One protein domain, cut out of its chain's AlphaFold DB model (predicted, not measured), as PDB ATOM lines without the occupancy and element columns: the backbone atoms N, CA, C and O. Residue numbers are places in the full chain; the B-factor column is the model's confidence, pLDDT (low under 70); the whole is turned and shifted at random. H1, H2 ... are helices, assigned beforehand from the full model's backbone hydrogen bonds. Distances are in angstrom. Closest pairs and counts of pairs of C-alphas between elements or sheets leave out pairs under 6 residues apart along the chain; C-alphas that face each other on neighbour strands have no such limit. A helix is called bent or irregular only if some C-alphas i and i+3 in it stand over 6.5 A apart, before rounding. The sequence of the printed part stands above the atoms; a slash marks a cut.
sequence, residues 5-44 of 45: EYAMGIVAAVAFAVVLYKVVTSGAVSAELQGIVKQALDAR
ATOM      1  N   GLU A   5     277.306 278.757 418.345       83.88
ATOM      2  CA  GLU A   5     276.385 278.216 417.340       83.88
ATOM      3  C   GLU A   5     275.183 277.495 417.965       83.88
ATOM      4  O   GLU A   5     274.037 277.756 417.592       83.88
ATOM      5  N   TYR A   6     275.416 276.628 418.955       87.19
ATOM      6  CA  TYR A   6     274.333 275.911 419.632       87.19
ATOM      7  C   TYR A   6     273.440 276.859 420.442       87.19
ATOM      8  O   TYR A   6     272.224 276.673 420.474       87.19
ATOM      9  N   ALA A   7     274.011 277.903 421.054       92.19
ATOM     10  CA  ALA A   7     273.240 278.919 421.772       92.19
ATOM     11  C   ALA A   7     272.284 279.669 420.830       92.19
ATOM     12  O   ALA A   7     271.102 279.821 421.140       92.19
ATOM     13  N   MET A   8     272.765 280.071 419.650       94.25
ATOM     14  CA  MET A   8     271.933 280.727 418.639       94.25
ATOM     15  C   MET A   8     270.831 279.807 418.108       94.25
ATOM     16  O   MET A   8     269.696 280.255 417.937       94.25
ATOM     17  N   GLY A   9     271.126 278.518 417.912       94.44
ATOM     18  CA  GLY A   9     270.122 277.524 417.520       94.44
ATOM     19  C   GLY A   9     268.975 277.410 418.531       94.44
ATOM     20  O   GLY A   9     267.807 277.385 418.145       94.44
ATOM     21  N   ILE A  10     269.290 277.422 419.829       96.00
ATOM     22  CA  ILE A  10     268.282 277.398 420.899       96.00
ATOM     23  C   ILE A  10     267.444 278.680 420.888       96.00
ATOM     24  O   ILE A  10     266.218 278.606 420.953       96.00
ATOM     25  N   VAL A  11     268.075 279.850 420.762       96.38
ATOM     26  CA  VAL A  11     267.362 281.139 420.706       96.38
ATOM     27  C   VAL A  11     266.382 281.174 419.534       96.38
ATOM     28  O   VAL A  11     265.230 281.564 419.716       96.38
ATOM     29  N   ALA A  12     266.799 280.708 418.354       96.94
ATOM     30  CA  ALA A  12     265.933 280.634 417.182       96.94
ATOM     31  C   ALA A  12     264.733 279.696 417.408       96.94
ATOM     32  O   ALA A  12     263.595 280.068 417.111       96.94
ATOM     33  N   ALA A  13     264.962 278.513 417.986       97.69
ATOM     34  CA  ALA A  13     263.900 277.557 418.288       97.69
ATOM     35  C   ALA A  13     262.889 278.116 419.302       97.69
ATOM     36  O   ALA A  13     261.679 278.004 419.102       97.69
ATOM     37  N   VAL A  14     263.372 278.763 420.364       98.06
ATOM     38  CA  VAL A  14     262.513 279.378 421.385       98.06
ATOM     39  C   VAL A  14     261.724 280.548 420.798       98.06
ATOM     40  O   VAL A  14     260.522 280.642 421.035       98.06
ATOM     41  N   ALA A  15     262.348 281.403 419.983       98.56
ATOM     42  CA  ALA A  15     261.652 282.495 419.307       98.56
ATOM     43  C   ALA A  15     260.517 281.973 418.411       98.56
ATOM     44  O   ALA A  15     259.397 282.482 418.465       98.56
ATOM     45  N   PHE A  16     260.771 280.910 417.647       98.44
ATOM     46  CA  PHE A  16     259.747 280.270 416.826       98.44
ATOM     47  C   PHE A  16     258.618 279.656 417.670       98.44
ATOM     48  O   PHE A  16     257.442 279.861 417.369       98.44
ATOM     49  N   ALA A  17     258.951 278.980 418.773       98.62
ATOM     50  CA  ALA A  17     257.960 278.431 419.697       98.62
ATOM     51  C   ALA A  17     257.052 279.521 420.292       98.62
ATOM     52  O   ALA A  17     255.844 279.322 420.404       98.62
ATOM     53  N   VAL A  18     257.602 280.698 420.612       98.69
ATOM     54  CA  VAL A  18     256.814 281.848 421.083       98.69
ATOM     55  C   VAL A  18     255.828 282.320 420.015       98.69
ATOM     56  O   VAL A  18     254.670 282.587 420.338       98.69
ATOM     57  N   VAL A  19     256.244 282.391 418.747       98.56
ATOM     58  CA  VAL A  19     255.340 282.749 417.640       98.56
ATOM     59  C   VAL A  19     254.195 281.743 417.535       98.56
ATOM     60  O   VAL A  19     253.033 282.146 417.518       98.56
ATOM     61  N   LEU A  20     254.493 280.441 417.548       98.50
ATOM     62  CA  LEU A  20     253.469 279.392 417.509       98.50
ATOM     63  C   LEU A  20     252.515 279.472 418.703       98.50
ATOM     64  O   LEU A  20     251.300 279.379 418.529       98.50
ATOM     65  N   TYR A  21     253.043 279.717 419.903       98.56
ATOM     66  CA  TYR A  21     252.230 279.901 421.102       98.56
ATOM     67  C   TYR A  21     251.248 281.065 420.945       98.56
ATOM     68  O   TYR A  21     250.076 280.936 421.296       98.56
ATOM     69  N   LYS A  22     251.691 282.190 420.373       98.44
ATOM     70  CA  LYS A  22     250.823 283.345 420.110       98.44
ATOM     71  C   LYS A  22     249.755 283.051 419.063       98.44
ATOM     72  O   LYS A  22     248.635 283.519 419.233       98.44
ATOM     73  N   VAL A  23     250.069 282.269 418.032       98.25
ATOM     74  CA  VAL A  23     249.088 281.842 417.023       98.25
ATOM     75  C   VAL A  23     248.019 280.956 417.658       98.25
ATOM     76  O   VAL A  23     246.834 281.269 417.566       98.25
ATOM     77  N   VAL A  24     248.421 279.891 418.354       97.75
ATOM     78  CA  VAL A  24     247.490 278.919 418.957       97.75
ATOM     79  C   VAL A  24     246.669 279.539 420.090       97.75
ATOM     80  O   VAL A  24     245.505 279.198 420.264       97.75
ATOM     81  N   THR A  25     247.244 280.497 420.819       97.75
ATOM     82  CA  THR A  25     246.567 281.222 421.911       97.75
ATOM     83  C   THR A  25     245.898 282.515 421.426       97.75
ATOM     84  O   THR A  25     245.495 283.358 422.226       97.75
ATOM     85  N   SER A  26     245.797 282.729 420.112       98.62
ATOM     86  CA  SER A  26     245.164 283.927 419.564       98.62
ATOM     87  C   SER A  26     243.646 283.906 419.752       98.62
ATOM     88  O   SER A  26     243.013 282.849 419.821       98.62
ATOM     89  N   GLY A  27     243.042 285.096 419.772       98.12
ATOM     90  CA  GLY A  27     241.586 285.234 419.833       98.12
ATOM     91  C   GLY A  27     240.873 284.569 418.653       98.12
ATOM     92  O   GLY A  27     239.822 283.974 418.853       98.12
ATOM     93  N   ALA A  28     241.468 284.598 417.453       98.31
ATOM     94  CA  ALA A  28     240.912 283.943 416.270       98.31
ATOM     95  C   ALA A  28     240.816 282.418 416.453       98.31
ATOM     96  O   ALA A  28     239.737 281.853 416.311       98.31
ATOM     97  N   VAL A  29     241.912 281.759 416.857       98.31
ATOM     98  CA  VAL A  29     241.911 280.306 417.110       98.31
ATOM     99  C   VAL A  29     240.955 279.947 418.251       98.31
ATOM    100  O   VAL A  29     240.214 278.972 418.151       98.31
ATOM    101  N   SER A  30     240.918 280.751 419.317       98.12
ATOM    102  CA  SER A  30     239.987 280.535 420.427       98.12
ATOM    103  C   SER A  30     238.522 280.650 419.999       98.12
ATOM    104  O   SER A  30     237.714 279.817 420.404       98.12
ATOM    105  N   ALA A  31     238.171 281.642 419.178       98.31
ATOM    106  CA  ALA A  31     236.805 281.845 418.702       98.31
ATOM    107  C   ALA A  31     236.326 280.678 417.826       98.31
ATOM    108  O   ALA A  31     235.224 280.173 418.033       98.31
ATOM    109  N   GLU A  32     237.173 280.197 416.914       98.12
ATOM    110  CA  GLU A  32     236.864 279.033 416.075       98.12
ATOM    111  C   GLU A  32     236.670 277.765 416.919       98.12
ATOM    112  O   GLU A  32     235.675 277.054 416.768       98.12
ATOM    113  N   LEU A  33     237.566 277.509 417.881       97.88
ATOM    114  CA  LEU A  33     237.429 276.376 418.803       97.88
ATOM    115  C   LEU A  33     236.145 276.466 419.638       97.88
ATOM    116  O   LEU A  33     235.460 275.460 419.816       97.88
ATOM    117  N   GLN A  34     235.788 277.659 420.123       97.88
ATOM    118  CA  GLN A  34     234.523 277.880 420.829       97.88
ATOM    119  C   GLN A  34     233.315 277.599 419.928       97.88
ATOM    120  O   GLN A  34     232.352 276.980 420.384       97.88
ATOM    121  N   GLY A  35     233.370 277.995 418.654       98.12
ATOM    122  CA  GLY A  35     232.337 277.696 417.661       98.12
ATOM    123  C   GLY A  35     232.128 276.194 417.465       98.12
ATOM    124  O   GLY A  35     230.994 275.720 417.514       98.12
ATOM    125  N   ILE A  36     233.221 275.436 417.337       97.50
ATOM    126  CA  ILE A  36     233.187 273.969 417.217       97.50
ATOM    127  C   ILE A  36     232.555 273.335 418.462       97.50
ATOM    128  O   ILE A  36     231.666 272.492 418.346       97.50
ATOM    129  N   VAL A  37     232.977 273.749 419.660       97.31
ATOM    130  CA  VAL A  37     232.429 273.220 420.922       97.31
ATOM    131  C   VAL A  37     230.941 273.535 421.052       97.31
ATOM    132  O   VAL A  37     230.166 272.661 421.440       97.31
ATOM    133  N   LYS A  38     230.523 274.753 420.697       97.62
ATOM    134  CA  LYS A  38     229.114 275.146 420.717       97.62
ATOM    135  C   LYS A  38     228.286 274.297 419.754       97.62
ATOM    136  O   LYS A  38     227.276 273.748 420.170       97.62
ATOM    137  N   GLN A  39     228.745 274.119 418.515       96.69
ATOM    138  CA  GLN A  39     228.067 273.268 417.535       96.69
ATOM    139  C   GLN A  39     227.926 271.821 418.032       96.69
ATOM    140  O   GLN A  39     226.868 271.215 417.878       96.69
ATOM    141  N   ALA A  40     228.972 271.271 418.655       96.50
ATOM    142  CA  ALA A  40     228.938 269.921 419.212       96.50
ATOM    143  C   ALA A  40     227.957 269.785 420.390       96.50
ATOM    144  O   ALA A  40     227.350 268.727 420.560       96.50
ATOM    145  N   LEU A  41     227.800 270.836 421.202       96.62
ATOM    146  CA  LEU A  41     226.838 270.858 422.302       96.62
ATOM    147  C   LEU A  41     225.400 271.022 421.797       96.62
ATOM    148  O   LEU A  41     224.522 270.294 422.256       96.62
ATOM    149  N   ASP A  42     225.183 271.917 420.831       95.31
ATOM    150  CA  ASP A  42     223.878 272.159 420.209       95.31
ATOM    151  C   ASP A  42     223.358 270.893 419.504       95.31
ATOM    152  O   ASP A  42     222.180 270.581 419.608       95.31
ATOM    153  N   ALA A  43     224.223 270.101 418.857       84.00
ATOM    154  CA  ALA A  43     223.835 268.841 418.207       84.00
ATOM    155  C   ALA A  43     223.404 267.722 419.181       84.00
ATOM    156  O   ALA A  43     222.889 266.691 418.741       84.00
ATOM    157  N   ARG A  44     223.666 267.874 420.487       69.56
ATOM    158  CA  ARG A  44     223.326 266.889 421.527       69.56
ATOM    159  C   ARG A  44     222.007 267.206 422.249       69.56
ATOM    160  O   ARG A  44     221.522 266.337 422.978       69.56
TER     161      ARG A  44
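What this domain is: This is residues 5 to 44 of the 45 residues of an uncharacterized protein of Streptomyces ambofaciens (strain ATCC 23877 / 3486 / DSM 40053 / JCM 4204 / NBRC 12836 / NRRL B-2516) (UniProt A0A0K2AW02). Two helices, H1 and then H2, follow each other end to end and make a long, slender rod with one corner in it, a wide open V whose point lies at residues 25 and 26. The two arms do not fold back on each other, and residues 5 to 44 stand free along the whole length. The printed part has 40 residues with two named helices, H1 then H2, and no named strand; the class is all helix. The whole is extended, with a radius of gyration of the C-alphas of 16.6 A and spans of 54 by 16 by 6 A.

How they stand to each other: H1, residues 5 to 24, and H2, residues 27 to 42, are close but not clearly touching, with 2 pairs of C-alphas within 8 A. Their closest C-alphas are those of Val 23 and Val 29, 7.3 A apart. Their lines stand at a steep tilt of 46 degrees, and they run the same way. Their centres are 28.0 A apart. In H1 and H2 every pair of O i and N i+4 is within hydrogen-bond range.

Where its parts are: H1 begins at C-alpha 5, at (276.385, 278.216, 417.340), and ends at C-alpha 24, at (247.490, 278.919, 418.957), 28.9 A from first to last C-alpha. Thr 25 and Ser 26 follow. H2 measures 22.0 A from C-alpha 27, at (241.586, 285.234, 419.833), to C-alpha 42, at (223.878, 272.159, 420.209). Neither helix is bent.

The domain as a whole: The two C-alphas farthest apart are those of Glu 5 and Arg 44, 54.4 A, which are also the first and last printed. The printed part has no cut. The link from H1 to H2 is tight, with 2 residues. The mean pLDDT of the printed part is 95.8, and one printed residue, Arg 44, is under 70.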